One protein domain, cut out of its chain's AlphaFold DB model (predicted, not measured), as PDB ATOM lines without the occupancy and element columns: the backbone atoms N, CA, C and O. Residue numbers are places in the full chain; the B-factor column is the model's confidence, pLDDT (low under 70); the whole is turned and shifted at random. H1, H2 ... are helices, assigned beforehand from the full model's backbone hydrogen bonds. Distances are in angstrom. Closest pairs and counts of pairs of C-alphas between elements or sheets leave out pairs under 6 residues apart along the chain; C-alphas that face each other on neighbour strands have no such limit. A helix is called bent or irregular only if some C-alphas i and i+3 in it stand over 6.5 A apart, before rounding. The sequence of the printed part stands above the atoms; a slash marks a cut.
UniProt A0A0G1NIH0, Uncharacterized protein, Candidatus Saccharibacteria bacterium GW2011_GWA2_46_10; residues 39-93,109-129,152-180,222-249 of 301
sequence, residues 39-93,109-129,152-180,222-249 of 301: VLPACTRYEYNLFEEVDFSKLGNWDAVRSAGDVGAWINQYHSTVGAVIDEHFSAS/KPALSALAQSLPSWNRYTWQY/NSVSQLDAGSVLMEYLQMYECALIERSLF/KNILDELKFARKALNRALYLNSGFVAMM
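This is residues 39 to 93, 109 to 129, 152 to 180 and 222 to 249 of the 301 residues of an uncharacterized protein of Candidatus Saccharibacteria bacterium GW2011_GWA2_46_10 (UniProt A0A0G1NIH0). Three long helices, H3, H6 and the bent H7, run side by side as an up-and-down bundle. The short H4 packs on H3 and H6 at a slant, with H5 just after it, while H1 lies close to H6 and H2 touches no helix. The printed part has 133 residues with seven named helices, H1 to H7 in chain order, and no named strand: all helix. It is compact, with a radius of gyration of the C-alphas of 15.2 A, and spans 45 by 36 by 25 A.

H1 is residues 45 to 51, 10.1 A, from C-alpha 45 at (157.521, 241.401, 153.385); it is irregular, C-alphas 46 and 49 being 7.7 A apart. H2 is residues 62 to 67, H3 71 to 90 (28.5 A), H4 110 to 118 and H5 120 to 123. H6, residues 156 to 180, 36.9 A, is irregular, with C-alphas 157 and 160 7.1 A apart. H7, residues 222 to 249, was assigned as one helix by its hydrogen bonds but is bent, with C-alphas 229 and 232 6.6 A apart; its arms are H7a, residues 222 to 229, and H7b, residues 232 to 249, with C-alpha 249 at (148.095, 215.164, 182.324).

H3 and H6 only just touch, with 3 pairs of C-alphas within 8 A, closest Val 82 and Leu 163 at 7.2 A, at a shallow tilt of 4 degrees, opposite ways. H6 touches H7b with residues 157 to 167 alone, closest C-alphas Gly 160 and Leu 239, 6.2 A. H4 touches H3, closest C-alphas Val 85 and Ala 111, 5.3 A, at a steep tilt of 47 degrees. Every O i to N i+4 pair is within hydrogen-bond range in H2, H3, H4 and H7a, against 19 of 21 in H6, 13 of 14 in H7b and 1 of 3 in H1, where 2 of 4 O i to N i+3 pairs are; H5 is too short for an O i to N i+4 pair.

The farthest C-alphas, Arg 66 and Met 248, are 46.5 A apart. Cuts leave C-alpha gaps of 9.7 A from 93 to 109, 20.2 A from 129 to 152 and 14.1 A from 180 to 222. Of the links printed whole, none is long. Confidence is under 70 in residues 39 to 69, 124 to 129 and 152.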
ATOM      1  N   VAL A  39     159.685 225.094 160.528       58.41
ATOM      2  CA  VAL A  39     160.436 226.251 161.017       58.41
ATOM      3  C   VAL A  39     160.026 227.409 160.120       58.41
ATOM      4  O   VAL A  39     160.497 227.497 158.984       58.41
ATOM      5  N   LEU A  40     159.104 228.253 160.589       60.19
ATOM      6  CA  LEU A  40     158.677 229.401 159.800       60.19
ATOM      7  C   LEU A  40     159.894 230.288 159.475       60.19
ATOM      8  O   LEU A  40     160.686 230.599 160.378       60.19
ATOM      9  N   PRO A  41     160.051 230.720 158.211       61.31
ATOM     10  CA  PRO A  41     161.108 231.641 157.825       61.31
ATOM     11  C   PRO A  41     160.985 232.978 158.574       61.31
ATOM     12  O   PRO A  41     159.940 233.343 159.117       61.31
ATOM     13  N   ALA A  42     162.094 233.720 158.637       59.06
ATOM     14  CA  ALA A  42     162.097 235.067 159.199       59.06
ATOM     15  C   ALA A  42     161.079 235.948 158.459       59.06
ATOM     16  O   ALA A  42     160.981 235.844 157.242       59.06
ATOM     17  N   CYS A  43     160.377 236.829 159.180       65.25
ATOM     18  CA  CYS A  43     159.360 237.732 158.638       65.25
ATOM     19  C   CYS A  43     159.841 238.412 157.346       65.25
ATOM     20  O   CYS A  43     160.627 239.365 157.400       65.25
ATOM     21  N   THR A  44     159.387 237.942 156.185       60.91
ATOM     22  CA  THR A  44     159.666 238.623 154.922       60.91
ATOM     23  C   THR A  44     158.412 239.335 154.437       60.91
ATOM     24  O   THR A  44     157.306 238.806 154.468       60.91
ATOM     25  N   ARG A  45     158.593 240.562 153.944       52.34
ATOM     26  CA  ARG A  45     157.521 241.401 153.385       52.34
ATOM     27  C   ARG A  45     156.750 240.730 152.234       52.34
ATOM     28  O   ARG A  45     155.653 241.157 151.898       52.34
ATOM     29  N   TYR A  46     157.332 239.717 151.595       55.81
ATOM     30  CA  TYR A  46     156.746 239.044 150.435       55.81
ATOM     31  C   TYR A  46     155.744 237.945 150.806       55.81
ATOM     32  O   TYR A  46     155.050 237.444 149.927       55.81
ATOM     33  N   GLU A  47     155.620 237.616 152.090       62.62
ATOM     34  CA  GLU A  47     154.681 236.607 152.589       62.62
ATOM     35  C   GLU A  47     153.335 237.206 153.017       62.62
ATOM     36  O   GLU A  47     152.515 236.515 153.606       62.62
ATOM     37  N   TYR A  48     153.050 238.470 152.673       58.84
ATOM     38  CA  TYR A  48     151.795 239.148 153.024       58.84
ATOM     39  C   TYR A  48     150.538 238.317 152.707       58.84
ATOM     40  O   TYR A  48     149.624 238.254 153.520       58.84
ATOM     41  N   ASN A  49     150.524 237.604 151.576       62.88
ATOM     42  CA  ASN A  49     149.390 236.763 151.176       62.88
ATOM     43  C   ASN A  49     149.176 235.551 152.103       62.88
ATOM     44  O   ASN A  49     148.057 235.069 152.222       62.88
ATOM     45  N   LEU A  50     150.229 235.046 152.760       62.62
ATOM     46  CA  LEU A  50     150.101 234.015 153.802       62.62
ATOM     47  C   LEU A  50     149.486 234.606 155.071       62.62
ATOM     48  O   LEU A  50     148.817 233.915 155.827       62.62
ATOM     49  N   PHE A  51     149.701 235.897 155.294       60.84
ATOM     50  CA  PHE A  51     149.219 236.603 156.469       60.84
ATOM     51  C   PHE A  51     147.828 237.208 156.276       60.84
ATOM     52  O   PHE A  51     147.220 237.579 157.272       60.84
ATOM     53  N   GLU A  52     147.302 237.245 155.046       61.81
ATOM     54  CA  GLU A  52     145.993 237.812 154.686       61.81
ATOM     55  C   GLU A  52     144.796 237.037 155.267       61.81
ATOM     56  O   GLU A  52     143.695 237.575 155.344       61.81
ATOM     57  N   GLU A  53     144.970 235.805 155.739       63.53
ATOM     58  CA  GLU A  53     143.873 235.018 156.334       63.53
ATOM     59  C   GLU A  53     143.883 235.019 157.866       63.53
ATOM     60  O   GLU A  53     142.876 234.693 158.498       63.53
ATOM     61  N   VAL A  54     144.996 235.423 158.479       66.00
ATOM     62  CA  VAL A  54     145.154 235.383 159.936       66.00
ATOM     63  C   VAL A  54     144.520 236.612 160.548       66.00
ATOM     64  O   VAL A  54     144.565 237.677 159.963       66.00
ATOM     65  N   ASP A  55     143.961 236.502 161.749       64.31
ATOM     66  CA  ASP A  55     143.132 237.520 162.413       64.31
ATOM     67  C   ASP A  55     143.652 238.981 162.385       64.31
ATOM     68  O   ASP A  55     142.861 239.923 162.470       64.31
ATOM     69  N   PHE A  56     144.957 239.185 162.188       63.56
ATOM     70  CA  PHE A  56     145.596 240.489 161.993       63.56
ATOM     71  C   PHE A  56     145.370 241.116 160.596       63.56
ATOM     72  O   PHE A  56     145.651 242.295 160.406       63.56
ATOM     73  N   SER A  57     144.832 240.372 159.627       53.47
ATOM     74  CA  SER A  57     144.516 240.788 158.255       53.47
ATOM     75  C   SER A  57     143.074 241.216 158.034       53.47
ATOM     76  O   SER A  57     142.793 241.934 157.078       53.47
ATOM     77  N   LYS A  58     142.142 240.844 158.924       49.28
ATOM     78  CA  LYS A  58     140.788 241.432 158.950       49.28
ATOM     79  C   LYS A  58     140.857 242.946 159.172       49.28
ATOM     80  O   LYS A  58     139.908 243.675 158.890       49.28
ATOM     81  N   LEU A  59     142.018 243.424 159.607       45.00
ATOM     82  CA  LEU A  59     142.402 244.821 159.629       45.00
ATOM     83  C   LEU A  59     142.797 245.375 158.263       45.00
ATOM     84  O   LEU A  59     142.669 246.567 158.102       45.00
ATOM     85  N   GLY A  60     143.195 244.570 157.278       42.66
ATOM     86  CA  GLY A  60     143.392 244.952 155.872       42.66
ATOM     87  C   GLY A  60     142.113 245.415 155.168       42.66
ATOM     88  O   GLY A  60     142.178 246.048 154.113       42.66
ATOM     89  N   ASN A  61     140.942 245.217 155.785       51.34
ATOM     90  CA  ASN A  61     139.794 246.048 155.468       51.34
ATOM     91  C   ASN A  61     140.162 247.500 155.805       51.34
ATOM     92  O   ASN A  61     140.274 247.874 156.970       51.34
ATOM     93  N   TRP A  62     140.350 248.332 154.781       53.81
ATOM     94  CA  TRP A  62     140.730 249.736 154.928       53.81
ATOM     95  C   TRP A  62     139.835 250.526 155.887       53.81
ATOM     96  O   TRP A  62     140.273 251.567 156.370       53.81
ATOM     97  N   ASP A  63     138.604 250.075 156.151       53.66
ATOM     98  CA  ASP A  63     137.710 250.647 157.160       53.66
ATOM     99  C   ASP A  63     138.059 250.197 158.589       53.66
ATOM    100  O   ASP A  63     138.009 251.014 159.508       53.66
ATOM    101  N   ALA A  64     138.506 248.950 158.767       50.03
ATOM    102  CA  ALA A  64     139.057 248.443 160.019       50.03
ATOM    103  C   ALA A  64     140.422 249.076 160.325       50.03
ATOM    104  O   ALA A  64     140.592 249.517 161.454       50.03
ATOM    105  N   VAL A  65     141.333 249.263 159.348       48.50
ATOM    106  CA  VAL A  65     142.535 250.127 159.516       48.50
ATOM    107  C   VAL A  65     142.126 251.529 159.977       48.50
ATOM    108  O   VAL A  65     142.770 252.113 160.846       48.50
ATOM    109  N   ARG A  66     141.033 252.072 159.414       51.09
ATOM    110  CA  ARG A  66     140.520 253.425 159.704       51.09
ATOM    111  C   ARG A  66     140.002 253.580 161.133       51.09
ATOM    112  O   ARG A  66     140.054 254.688 161.663       51.09
ATOM    113  N   SER A  67     139.494 252.505 161.737       50.56
ATOM    114  CA  SER A  67     139.151 252.436 163.164       50.56
ATOM    115  C   SER A  67     140.302 251.928 164.041       50.56
ATOM    116  O   SER A  67     140.338 252.234 165.228       50.56
ATOM    117  N   ALA A  68     141.263 251.197 163.469       46.97
ATOM    118  CA  ALA A  68     142.413 250.587 164.135       46.97
ATOM    119  C   ALA A  68     143.582 251.562 164.296       46.97
ATOM    120  O   ALA A  68     144.741 251.253 163.990       46.97
ATOM    121  N   GLY A  69     143.267 252.735 164.842       57.34
ATOM    122  CA  GLY A  69     144.259 253.542 165.543       57.34
ATOM    123  C   GLY A  69     144.846 252.798 166.746       57.34
ATOM    124  O   GLY A  69     145.982 253.049 167.113       57.34
ATOM    125  N   ASP A  70     144.139 251.820 167.314       70.56
ATOM    126  CA  ASP A  70     144.627 251.129 168.499       70.56
ATOM    127  C   ASP A  70     145.496 249.923 168.139       70.56
ATOM    128  O   ASP A  70     145.017 248.798 168.009       70.56
ATOM    129  N   VAL A  71     146.813 250.141 168.092       80.81
ATOM    130  CA  VAL A  71     147.804 249.089 168.400       80.81
ATOM    131  C   VAL A  71     147.357 248.290 169.637       80.81
ATOM    132  O   VAL A  71     147.510 247.073 169.679       80.81
ATOM    133  N   GLY A  72     146.716 248.958 170.604       85.06
ATOM    134  CA  GLY A  72     146.092 248.329 171.765       85.06
ATOM    135  C   GLY A  72     145.058 247.250 171.428       85.06
ATOM    136  O   GLY A  72     145.004 246.242 172.120       85.06
ATOM    137  N   ALA A  73     144.276 247.387 170.355       84.12
ATOM    138  CA  ALA A  73     143.307 246.370 169.951       84.12
ATOM    139  C   ALA A  73     144.004 245.104 169.436       84.12
ATOM    140  O   ALA A  73     143.556 244.004 169.742       84.12
ATOM    141  N   TRP A  74     145.122 245.252 168.714       85.19
ATOM    142  CA  TRP A  74     145.921 244.115 168.237       85.19
ATOM    143  C   TRP A  74     146.548 243.372 169.406       85.19
ATOM    144  O   TRP A  74     146.467 242.149 169.473       85.19
ATOM    145  N   ILE A  75     147.112 244.134 170.347       90.44
ATOM    146  CA  ILE A  75     147.651 243.619 171.606       90.44
ATOM    147  C   ILE A  75     146.560 242.835 172.342       90.44
ATOM    148  O   ILE A  75     146.736 241.660 172.653       90.44
ATOM    149  N   ASN A  76     145.396 243.448 172.558       90.81
ATOM    150  CA  ASN A  76     144.290 242.816 173.273       90.81
ATOM    151  C   ASN A  76     143.776 241.558 172.564       90.81
ATOM    152  O   ASN A  76     143.510 240.567 173.235       90.81
ATOM    153  N   GLN A  77     143.656 241.571 171.235       90.19
ATOM    154  CA  GLN A  77     143.222 240.403 170.471       90.19
ATOM    155  C   GLN A  77     144.235 239.263 170.583       90.19
ATOM    156  O   GLN A  77     143.841 238.146 170.899       90.19
ATOM    157  N   TYR A  78     145.531 239.545 170.409       92.69
ATOM    158  CA  TYR A  78     146.588 238.549 170.579       92.69
ATOM    159  C   TYR A  78     146.540 237.914 171.977       92.69
ATOM    160  O   TYR A  78     146.439 236.691 172.096       92.69
ATOM    161  N   HIS A  79     146.544 238.734 173.034       94.12
ATOM    162  CA  HIS A  79     146.507 238.238 174.415       94.12
ATOM    163  C   HIS A  79     145.197 237.523 174.741       94.12
ATOM    164  O   HIS A  79     145.221 236.540 175.472       94.12
ATOM    165  N   SER A  80     144.067 237.967 174.185       94.25
ATOM    166  CA  SER A  80     142.774 237.301 174.359       94.25
ATOM    167  C   SER A  80     142.752 235.927 173.695       94.25
ATOM    168  O   SER A  80     142.251 234.982 174.295       94.25
ATOM    169  N   THR A  81     143.284 235.795 172.480       94.62
ATOM    170  CA  THR A  81     143.331 234.517 171.759       94.62
ATOM    171  C   THR A  81     144.293 233.544 172.434       94.62
ATOM    172  O   THR A  81     143.926 232.403 172.704       94.62
ATOM    173  N   VAL A  82     145.503 233.998 172.780       95.44
ATOM    174  CA  VAL A  82     146.480 233.184 173.522       95.44
ATOM    175  C   VAL A  82     145.932 232.797 174.894       95.44
ATOM    176  O   VAL A  82     146.024 231.635 175.280       95.44
ATOM    177  N   GLY A  83     145.322 233.747 175.608       95.75
ATOM    178  CA  GLY A  83     144.667 233.515 176.891       95.75
ATOM    179  C   GLY A  83     143.567 232.467 176.785       95.75
ATOM    180  O   GLY A  83     143.597 231.501 177.534       95.75
ATOM    181  N   ALA A  84     142.679 232.574 175.794       96.31
ATOM    182  CA  ALA A  84     141.619 231.595 175.568       96.31
ATOM    183  C   ALA A  84     142.168 230.183 175.318       96.31
ATOM    184  O   ALA A  84     141.674 229.230 175.911       96.31
ATOM    185  N   VAL A  85     143.214 230.036 174.494       95.88
ATOM    186  CA  VAL A  85     143.844 228.726 174.245       95.88
ATOM    187  C   VAL A  85     144.474 228.160 175.517       95.88
ATOM    188  O   VAL A  85     144.329 226.970 175.790       95.88
ATOM    189  N   ILE A  86     145.156 228.993 176.305       95.06
ATOM    190  CA  ILE A  86     145.806 228.579 177.555       95.06
ATOM    191  C   ILE A  86     144.767 228.211 178.625       95.06
ATOM    192  O   ILE A  86     144.867 227.145 179.230       95.06
ATOM    193  N   ASP A  87     143.767 229.061 178.842       95.25
ATOM    194  CA  ASP A  87     142.692 228.837 179.812       95.25
ATOM    195  C   ASP A  87     141.910 227.574 179.459       95.25
ATOM    196  O   ASP A  87     141.629 226.738 180.322       95.25
ATOM    197  N   GLU A  88     141.612 227.390 178.169       94.50
ATOM    198  CA  GLU A  88     140.979 226.168 177.719       94.50
ATOM    199  C   GLU A  88     141.909 224.981 177.941       94.50
ATOM    200  O   GLU A  88     141.445 223.981 178.471       94.50
ATOM    201  N   HIS A  89     143.207 225.071 177.637       91.75
ATOM    202  CA  HIS A  89     144.168 223.989 177.871       91.75
ATOM    203  C   HIS A  89     144.179 223.520 179.336       91.75
ATOM    204  O   HIS A  89     144.111 222.312 179.575       91.75
ATOM    205  N   PHE A  90     144.146 224.453 180.293       91.50
ATOM    206  CA  PHE A  90     144.103 224.164 181.732       91.50
ATOM    207  C   PHE A  90     142.728 223.747 182.269       91.50
ATOM    208  O   PHE A  90     142.636 223.275 183.403       91.50
ATOM    209  N   SER A  91     141.650 223.892 181.494       91.56
ATOM    210  CA  SER A  91     140.338 223.400 181.921       91.56
ATOM    211  C   SER A  91     140.343 221.873 182.071       91.56
ATOM    212  O   SER A  91     140.834 221.142 181.200       91.56
ATOM    213  N   ALA A  92     139.800 221.385 183.187       82.88
ATOM    214  CA  ALA A  92     139.737 219.957 183.473       82.88
ATOM    215  C   ALA A  92     138.908 219.239 182.398       82.88
ATOM    216  O   ALA A  92     137.742 219.568 182.172       82.88
ATOM    217  N   SER A  93     139.510 218.248 181.741       82.12
ATOM    218  CA  SER A  93     138.777 217.335 180.861       82.12
ATOM    219  C   SER A  93     138.243 216.167 181.685       82.12
ATOM    220  O   SER A  93     138.945 215.652 182.553       82.12
ATOM    221  N   LYS A 109     141.510 220.741 171.827       92.50
ATOM    222  CA  LYS A 109     140.421 221.584 172.305       92.50
ATOM    223  C   LYS A 109     140.012 222.565 171.197       92.50
ATOM    224  O   LYS A 109     140.869 222.943 170.389       92.50
ATOM    225  N   PRO A 110     138.734 222.972 171.123       93.75
ATOM    226  CA  PRO A 110     138.219 223.819 170.053       93.75
ATOM    227  C   PRO A 110     138.980 225.135 169.866       93.75
ATOM    228  O   PRO A 110     139.213 225.489 168.714       93.75
ATOM    229  N   ALA A 111     139.433 225.841 170.914       95.00
ATOM    230  CA  ALA A 111     140.203 227.076 170.717       95.00
ATOM    231  C   ALA A 111     141.567 226.805 170.075       95.00
ATOM    232  O   ALA A 111     141.988 227.547 169.189       95.00
ATOM    233  N   LEU A 112     142.245 225.724 170.479       94.44
ATOM    234  CA  LEU A 112     143.516 225.326 169.873       94.44
ATOM    235  C   LEU A 112     143.324 224.919 168.408       94.44
ATOM    236  O   LEU A 112     144.097 225.333 167.550       94.44
ATOM    237  N   SER A 113     142.284 224.133 168.125       93.00
ATOM    238  CA  SER A 113     141.948 223.704 166.766       93.00
ATOM    239  C   SER A 113     141.585 224.892 165.875       93.00
ATOM    240  O   SER A 113     142.079 224.971 164.755       93.00
ATOM    241  N   ALA A 114     140.787 225.839 166.375       92.19
ATOM    242  CA  ALA A 114     140.425 227.051 165.646       92.19
ATOM    243  C   ALA A 114     141.645 227.945 165.381       92.19
ATOM    244  O   ALA A 114     141.803 228.464 164.276       92.19
ATOM    245  N   LEU A 115     142.538 228.095 166.370       92.56
ATOM    246  CA  LEU A 115     143.783 228.839 166.193       92.56
ATOM    247  C   LEU A 115     144.670 228.167 165.144       92.56
ATOM    248  O   LEU A 115     145.123 228.842 164.226       92.56
ATOM    249  N   ALA A 116     144.873 226.853 165.232       91.00
ATOM    250  CA  ALA A 116     145.649 226.105 164.250       91.00
ATOM    251  C   ALA A 116     145.062 226.256 162.837       91.00
ATOM    252  O   ALA A 116     145.787 226.600 161.917       91.00
ATOM    253  N   GLN A 117     143.747 226.139 162.657       88.00
ATOM    254  CA  GLN A 117     143.105 226.350 161.350       88.00
ATOM    255  C   GLN A 117     143.290 227.768 160.793       88.00
ATOM    256  O   GLN A 117     143.243 227.968 159.582       88.00
ATOM    257  N   SER A 118     143.511 228.766 161.650       86.56
ATOM    258  CA  SER A 118     143.827 230.121 161.190       86.56
ATOM    259  C   SER A 118     145.275 230.276 160.722       86.56
ATOM    260  O   SER A 118     145.575 231.199 159.973       86.56
ATOM    261  N   LEU A 119     146.180 229.398 161.156       85.88
ATOM    262  CA  LEU A 119     147.602 229.510 160.864       85.88
ATOM    263  C   LEU A 119     147.923 228.879 159.507       85.88
ATOM    264  O   LEU A 119     147.527 227.738 159.261       85.88
ATOM    265  N   PRO A 120     148.704 229.546 158.638       78.56
ATOM    266  CA  PRO A 120     149.013 229.029 157.310       78.56
ATOM    267  C   PRO A 120     149.676 227.665 157.373       78.56
ATOM    268  O   PRO A 120     149.437 226.834 156.498       78.56
ATOM    269  N   SER A 121     150.505 227.432 158.402       78.62
ATOM    270  CA  SER A 121     151.299 226.222 158.431       78.62
ATOM    271  C   SER A 121     150.532 224.956 158.793       78.62
ATOM    272  O   SER A 121     150.876 223.863 158.344       78.62
ATOM    273  N   TRP A 122     149.449 225.155 159.532       80.62
ATOM    274  CA  TRP A 122     148.548 224.127 160.025       80.62
ATOM    275  C   TRP A 122     147.307 223.979 159.145       80.62
ATOM    276  O   TRP A 122     146.739 222.896 159.079       80.62
ATOM    277  N   ASN A 123     146.903 225.054 158.465       77.06
ATOM    278  CA  ASN A 123     145.783 225.074 157.528       77.06
ATOM    279  C   ASN A 123     146.176 224.495 156.161       77.06
ATOM    280  O   ASN A 123     145.450 223.698 155.577       77.06
ATOM    281  N   ARG A 124     147.348 224.868 155.631       63.94
ATOM    282  CA  ARG A 124     147.767 224.473 154.280       63.94
ATOM    283  C   ARG A 124     148.954 223.519 154.342       63.94
ATOM    284  O   ARG A 124     150.010 223.861 154.869       63.94
ATOM    285  N   TYR A 125     148.832 222.366 153.680       54.59
ATOM    286  CA  TYR A 125     149.898 221.363 153.491       54.59
ATOM    287  C   TYR A 125     151.144 221.870 152.734       54.59
ATOM    288  O   TYR A 125     152.009 221.083 152.363       54.59
ATOM    289  N   THR A 126     151.278 223.169 152.464       46.28
ATOM    290  CA  THR A 126     152.187 223.696 151.437       46.28
ATOM    291  C   THR A 126     153.682 223.542 151.737       46.28
ATOM    292  O   THR A 126     154.485 223.726 150.828       46.28
ATOM    293  N   TRP A 127     154.085 223.192 152.964       46.19
ATOM    294  CA  TRP A 127     155.498 222.911 153.310       46.19
ATOM    295  C   TRP A 127     155.859 221.441 153.246       46.19
ATOM    296  O   TRP A 127     157.052 221.124 153.225       46.19
ATOM    297  N   GLN A 128     154.870 220.545 153.194       46.78
ATOM    298  CA  GLN A 128     155.141 219.228 152.655       46.78
ATOM    299  C   GLN A 128     155.363 219.464 151.167       46.78
ATOM    300  O   GLN A 128     154.454 219.383 150.345       46.78
ATOM    301  N   TYR A 129     156.618 219.782 150.817       43.81
ATOM    302  CA  TYR A 129     157.151 219.324 149.549       43.81
ATOM    303  C   TYR A 129     156.605 217.914 149.397       43.81
ATOM    304  O   TYR A 129     156.808 217.131 150.333       43.81
ATOM    305  N   ASN A 152     142.159 217.923 161.317       55.53
ATOM    306  CA  ASN A 152     141.853 217.789 162.725       55.53
ATOM    307  C   ASN A 152     142.933 217.040 163.527       55.53
ATOM    308  O   ASN A 152     142.708 216.774 164.705       55.53
ATOM    309  N   SER A 153     144.084 216.657 162.957       71.62
ATOM    310  CA  SER A 153     145.102 215.911 163.721       71.62
ATOM    311  C   SER A 153     146.038 216.801 164.550       71.62
ATOM    312  O   SER A 153     147.172 216.403 164.826       71.62
ATOM    313  N   VAL A 154     145.603 218.007 164.923       87.19
ATOM    314  CA  VAL A 154     146.295 218.802 165.944       87.19
ATOM    315  C   VAL A 154     146.107 218.074 167.267       87.19
ATOM    316  O   VAL A 154     144.991 217.721 167.623       87.19
ATOM    317  N   SER A 155     147.179 217.806 167.999       89.44
ATOM    318  CA  SER A 155     147.087 217.271 169.356       89.44
ATOM    319  C   SER A 155     147.267 218.387 170.380       89.44
ATOM    320  O   SER A 155     147.876 219.415 170.096       89.44
ATOM    321  N   GLN A 156     146.826 218.172 171.620       89.62
ATOM    322  CA  GLN A 156     147.210 219.046 172.737       89.62
ATOM    323  C   GLN A 156     148.725 219.169 172.922       89.62
ATOM    324  O   GLN A 156     149.204 220.193 173.405       89.62
ATOM    325  N   LEU A 157     149.485 218.153 172.508       89.00
ATOM    326  CA  LEU A 157     150.948 218.190 172.508       89.00
ATOM    327  C   LEU A 157     151.509 219.257 171.555       89.00
ATOM    328  O   LEU A 157     152.598 219.781 171.783       89.00
ATOM    329  N   ASP A 158     150.741 219.611 170.527       90.62
ATOM    330  CA  ASP A 158     151.116 220.577 169.499       90.62
ATOM    331  C   ASP A 158     150.772 222.021 169.912       90.62
ATOM    332  O   ASP A 158     151.119 222.972 169.215       90.62
ATOM    333  N   ALA A 159     150.147 222.228 171.080       92.25
ATOM    334  CA  ALA A 159     149.780 223.562 171.558       92.25
ATOM    335  C   ALA A 159     150.979 224.520 171.617       92.25
ATOM    336  O   ALA A 159     150.861 225.700 171.292       92.25
ATOM    337  N   GLY A 160     152.153 224.012 172.000       92.56
ATOM    338  CA  GLY A 160     153.361 224.825 172.076       92.56
ATOM    339  C   GLY A 160     153.851 225.325 170.719       92.56
ATOM    340  O   GLY A 160     154.213 226.494 170.602       92.56
ATOM    341  N   SER A 161     153.842 224.473 169.692       90.62
ATOM    342  CA  SER A 161     154.269 224.856 168.343       90.62
ATOM    343  C   SER A 161     153.258 225.796 167.687       90.62
ATOM    344  O   SER A 161     153.670 226.821 167.149       90.62
ATOM    345  N   VAL A 162     151.955 225.523 167.830       91.75
ATOM    346  CA  VAL A 162     150.867 226.404 167.362       91.75
ATOM    347  C   VAL A 162     150.991 227.809 167.965       91.75
ATOM    348  O   VAL A 162     150.967 228.808 167.249       91.75
ATOM    349  N   LEU A 163     151.178 227.914 169.286       94.00
ATOM    350  CA  LEU A 163     151.299 229.213 169.960       94.00
ATOM    351  C   LEU A 163     152.575 229.972 169.572       94.00
ATOM    352  O   LEU A 163     152.548 231.199 169.459       94.00
ATOM    353  N   MET A 164     153.692 229.268 169.371       92.25
ATOM    354  CA  MET A 164     154.941 229.886 168.917       92.25
ATOM    355  C   MET A 164     154.824 230.434 167.499       92.25
ATOM    356  O   MET A 164     155.316 231.528 167.227       92.25
ATOM    357  N   GLU A 165     154.145 229.705 166.618       88.50
ATOM    358  CA  GLU A 165     153.852 230.180 165.274       88.50
ATOM    359  C   GLU A 165     152.985 231.439 165.311       88.50
ATOM    360  O   GLU A 165     153.334 232.455 164.714       88.50
ATOM    361  N   TYR A 166     151.906 231.411 166.096       91.62
ATOM    362  CA  TYR A 166     151.031 232.566 166.257       91.62
ATOM    363  C   TYR A 166     151.769 233.795 166.814       91.62
ATOM    364  O   TYR A 166     151.562 234.911 166.335       91.62
ATOM    365  N   LEU A 167     152.686 233.609 167.777       92.94
ATOM    366  CA  LEU A 167     153.564 234.683 168.256       92.94
ATOM    367  C   LEU A 167     154.456 235.228 167.142       92.94
ATOM    368  O   LEU A 167     154.578 236.441 167.016       92.94
ATOM    369  N   GLN A 168     155.094 234.360 166.358       88.88
ATOM    370  CA  GLN A 168     155.964 234.797 165.269       88.88
ATOM    371  C   GLN A 168     155.186 235.655 164.270       88.88
ATOM    372  O   GLN A 168     155.642 236.736 163.904       88.88
ATOM    373  N   MET A 169     153.982 235.227 163.902       85.62
ATOM    374  CA  MET A 169     153.096 235.993 163.027       85.62
ATOM    375  C   MET A 169     152.720 237.357 163.616       85.62
ATOM    376  O   MET A 169     152.780 238.375 162.926       85.62
ATOM    377  N   TYR A 170     152.384 237.391 164.904       90.44
ATOM    378  CA  TYR A 170     152.081 238.625 165.620       90.44
ATOM    379  C   TYR A 170     153.280 239.587 165.668       90.44
ATOM    380  O   TYR A 170     153.142 240.776 165.375       90.44
ATOM    381  N   GLU A 171     154.480 239.084 165.969       90.06
ATOM    382  CA  GLU A 171     155.709 239.879 165.954       90.06
ATOM    383  C   GLU A 171     156.002 240.437 164.554       90.06
ATOM    384  O   GLU A 171     156.360 241.611 164.429       90.06
ATOM    385  N   CYS A 172     155.802 239.637 163.498       86.38
ATOM    386  CA  CYS A 172     155.940 240.098 162.116       86.38
ATOM    387  C   CYS A 172     154.985 241.262 161.817       86.38
ATOM    388  O   CYS A 172     155.422 242.293 161.301       86.38
ATOM    389  N   ALA A 173     153.710 241.136 162.199       83.38
ATOM    390  CA  ALA A 173     152.703 242.175 161.994       83.38
ATOM    391  C   ALA A 173     153.047 243.473 162.751       83.38
ATOM    392  O   ALA A 173     152.914 244.576 162.213       83.38
ATOM    393  N   LEU A 174     153.546 243.362 163.985       87.31
ATOM    394  CA  LEU A 174     153.999 244.507 164.777       87.31
ATOM    395  C   LEU A 174     155.224 245.199 164.166       87.31
ATOM    396  O   LEU A 174     155.270 246.430 164.118       87.31
ATOM    397  N   ILE A 175     156.208 244.433 163.685       86.94
ATOM    398  CA  ILE A 175     157.402 244.976 163.022       86.94
ATOM    399  C   ILE A 175     157.013 245.679 161.722       86.94
ATOM    400  O   ILE A 175     157.473 246.797 161.479       86.94
ATOM    401  N   GLU A 176     156.148 245.076 160.909       81.38
ATOM    402  CA  GLU A 176     155.659 245.694 159.679       81.38
ATOM    403  C   GLU A 176     154.947 247.015 159.979       81.38
ATOM    404  O   GLU A 176     155.322 248.057 159.435       81.38
ATOM    405  N   ARG A 177     154.015 247.013 160.940       80.69
ATOM    406  CA  ARG A 177     153.353 248.239 161.391       80.69
ATOM    407  C   ARG A 177     154.370 249.280 161.855       80.69
ATOM    408  O   ARG A 177     154.250 250.435 161.457       80.69
ATOM    409  N   SER A 178     155.400 248.869 162.613       84.31
ATOM    410  CA  SER A 178     156.493 249.729 163.108       84.31
ATOM    411  C   SER A 178     157.215 250.515 161.999       84.31
ATOM    412  O   SER A 178     157.636 251.654 162.216       84.31
ATOM    413  N   LEU A 179     157.326 249.922 160.805       79.94
ATOM    414  CA  LEU A 179     157.991 250.514 159.645       79.94
ATOM    415  C   LEU A 179     157.080 251.479 158.871       79.94
ATOM    416  O   LEU A 179     157.583 252.439 158.286       79.94
ATOM    417  N   PHE A 180     155.759 251.262 158.889       74.44
ATOM    418  CA  PHE A 180     154.789 252.035 158.102       74.44
ATOM    419  C   PHE A 180     153.971 253.069 158.898       74.44
ATOM    420  O   PHE A 180     153.289 253.885 158.272       74.44
ATOM    421  N   LYS A 222     156.595 253.302 170.674       92.81
ATOM    422  CA  LYS A 222     157.047 252.905 172.010       92.81
ATOM    423  C   LYS A 222     156.265 251.688 172.509       92.81
ATOM    424  O   LYS A 222     156.894 250.721 172.925       92.81
ATOM    425  N   ASN A 223     154.937 251.710 172.397       92.94
ATOM    426  CA  ASN A 223     154.081 250.594 172.803       92.94
ATOM    427  C   ASN A 223     154.425 249.306 172.038       92.94
ATOM    428  O   ASN A 223     154.591 248.266 172.660       92.94
ATOM    429  N   ILE A 224     154.630 249.387 170.719       91.56
ATOM    430  CA  ILE A 224     155.044 248.250 169.879       91.56
ATOM    431  C   ILE A 224     156.396 247.689 170.335       91.56
ATOM    432  O   ILE A 224     156.561 246.478 170.464       91.56
ATOM    433  N   LEU A 225     157.386 248.554 170.579       92.69
ATOM    434  CA  LEU A 225     158.719 248.117 171.004       92.69
ATOM    435  C   LEU A 225     158.719 247.492 172.397       92.69
ATOM    436  O   LEU A 225     159.514 246.589 172.656       92.69
ATOM    437  N   ASP A 226     157.887 247.996 173.300       95.12
ATOM    438  CA  ASP A 226     157.742 247.414 174.627       95.12
ATOM    439  C   ASP A 226     157.005 246.072 174.534       95.12
ATOM    440  O   ASP A 226     157.490 245.077 175.073       95.12
ATOM    441  N   GLU A 227     155.938 245.990 173.743       95.50
ATOM    442  CA  GLU A 227     155.194 244.754 173.491       95.50
ATOM    443  C   GLU A 227     156.073 243.646 172.894       95.50
ATOM    444  O   GLU A 227     156.101 242.535 173.425       95.50
ATOM    445  N   LEU A 228     156.881 243.945 171.869       93.00
ATOM    446  CA  LEU A 228     157.817 242.982 171.270       93.00
ATOM    447  C   LEU A 228     158.818 242.410 172.291       93.00
ATOM    448  O   LEU A 228     159.247 241.262 172.174       93.00
ATOM    449  N   LYS A 229     159.196 243.181 173.320       93.12
ATOM    450  CA  LYS A 229     160.077 242.688 174.395       93.12
ATOM    451  C   LYS A 229     159.334 241.791 175.382       93.12
ATOM    452  O   LYS A 229     159.940 240.869 175.937       93.12
ATOM    453  N   PHE A 230     158.063 242.082 175.658       95.38
ATOM    454  CA  PHE A 230     157.282 241.379 176.673       95.38
ATOM    455  C   PHE A 230     156.609 240.114 176.140       95.38
ATOM    456  O   PHE A 230     156.717 239.081 176.804       95.38
ATOM    457  N   ALA A 231     155.993 240.156 174.955       94.12
ATOM    458  CA  ALA A 231     155.178 239.072 174.401       94.12
ATOM    459  C   ALA A 231     155.936 237.737 174.348       94.12
ATOM    460  O   ALA A 231     155.523 236.755 174.968       94.12
ATOM    461  N   ARG A 232     157.128 237.720 173.739       93.06
ATOM    462  CA  ARG A 232     157.966 236.513 173.650       93.06
ATOM    463  C   ARG A 232     158.355 235.949 175.013       93.06
ATOM    464  O   ARG A 232     158.347 234.740 175.231       93.06
ATOM    465  N   LYS A 233     158.716 236.821 175.956       95.12
ATOM    466  CA  LYS A 233     159.120 236.405 177.305       95.12
ATOM    467  C   LYS A 233     157.935 235.859 178.100       95.12
ATOM    468  O   LYS A 233     158.111 234.900 178.851       95.12
ATOM    469  N   ALA A 234     156.765 236.476 177.960       95.06
ATOM    470  CA  ALA A 234     155.531 236.024 178.582       95.06
ATOM    471  C   ALA A 234     155.115 234.658 178.027       95.06
ATOM    472  O   ALA A 234     154.926 233.731 178.814       95.06
ATOM    473  N   LEU A 235     155.101 234.493 176.700       93.75
ATOM    474  CA  LEU A 235     154.749 233.221 176.078       93.75
ATOM    475  C   LEU A 235     155.733 232.111 176.451       93.75
ATOM    476  O   LEU A 235     155.304 231.045 176.867       93.75
ATOM    477  N   ASN A 236     157.045 232.358 176.412       93.25
ATOM    478  CA  ASN A 236     158.034 231.351 176.817       93.25
ATOM    479  C   ASN A 236     157.832 230.867 178.262       93.25
ATOM    480  O   ASN A 236     158.026 229.690 178.557       93.25
ATOM    481  N   ARG A 237     157.427 231.760 179.176       94.94
ATOM    482  CA  ARG A 237     157.083 231.380 180.555       94.94
ATOM    483  C   ARG A 237     155.811 230.541 180.602       94.94
ATOM    484  O   ARG A 237     155.792 229.542 181.311       94.94
ATOM    485  N   ALA A 238     154.783 230.928 179.849       93.69
ATOM    486  CA  ALA A 238     153.546 230.165 179.751       93.69
ATOM    487  C   ALA A 238     153.795 228.766 179.170       93.69
ATOM    488  O   ALA A 238     153.354 227.785 179.751       93.69
ATOM    489  N   LEU A 239     154.585 228.653 178.101       92.69
ATOM    490  CA  LEU A 239     154.958 227.379 177.483       92.69
ATOM    491  C   LEU A 239     155.782 226.487 178.410       92.69
ATOM    492  O   LEU A 239     155.607 225.273 178.398       92.69
ATOM    493  N   TYR A 240     156.651 227.072 179.236       93.38
ATOM    494  CA  TYR A 240     157.390 226.322 180.249       93.38
ATOM    495  C   TYR A 240     156.470 225.747 181.336       93.38
ATOM    496  O   TYR A 240     156.659 224.618 181.776       93.38
ATOM    497  N   LEU A 241     155.456 226.502 181.767       92.12
ATOM    498  CA  LEU A 241     154.435 225.980 182.679       92.12
ATOM    499  C   LEU A 241     153.563 224.925 181.989       92.12
ATOM    500  O   LEU A 241     153.250 223.894 182.583       92.12
ATOM    501  N   ASN A 242     153.230 225.164 180.721       89.62
ATOM    502  CA  ASN A 242     152.417 224.273 179.912       89.62
ATOM    503  C   ASN A 242     153.087 222.911 179.708       89.62
ATOM    504  O   ASN A 242     152.449 221.879 179.863       89.62
ATOM    505  N   SER A 243     154.391 222.884 179.424       89.31
ATOM    506  CA  SER A 243     155.124 221.625 179.255       89.31
ATOM    507  C   SER A 243     155.127 220.781 180.531       89.31
ATOM    508  O   SER A 243     154.995 219.560 180.457       89.31
ATOM    509  N   GLY A 244     155.204 221.420 181.703       90.06
ATOM    510  CA  GLY A 244     155.041 220.745 182.990       90.06
ATOM    511  C   GLY A 244     153.640 220.156 183.169       90.06
ATOM    512  O   GLY A 244     153.505 219.016 183.601       90.06
ATOM    513  N   PHE A 245     152.601 220.907 182.801       90.19
ATOM    514  CA  PHE A 245     151.213 220.450 182.886       90.19
ATOM    515  C   PHE A 245     150.920 219.282 181.941       90.19
ATOM    516  O   PHE A 245     150.406 218.253 182.375       90.19
ATOM    517  N   VAL A 246     151.334 219.388 180.677       87.62
ATOM    518  CA  VAL A 246     151.204 218.322 179.675       87.62
ATOM    519  C   VAL A 246     151.867 217.026 180.147       87.62
ATOM    520  O   VAL A 246     151.299 215.951 179.974       87.62
ATOM    521  N   ALA A 247     153.031 217.111 180.796       87.44
ATOM    522  CA  ALA A 247     153.704 215.941 181.356       87.44
ATOM    523  C   ALA A 247     152.934 215.290 182.524       87.44
ATOM    524  O   ALA A 247     153.061 214.087 182.741       87.44
ATOM    525  N   MET A 248     152.135 216.061 183.271       88.69
ATOM    526  CA  MET A 248     151.324 215.569 184.394       88.69
ATOM    527  C   MET A 248     149.930 215.081 183.976       88.69
ATOM    528  O   MET A 248     149.316 214.309 184.710       88.69
ATOM    529  N   MET A 249     149.444 215.480 182.799       86.06
ATOM    530  CA  MET A 249     148.095 215.164 182.324       86.06
ATOM    531  C   MET A 249     147.784 213.651 182.305       86.06
ATOM    532  O   MET A 249     146.732 213.273 182.823       86.06
TER     533      MET A 249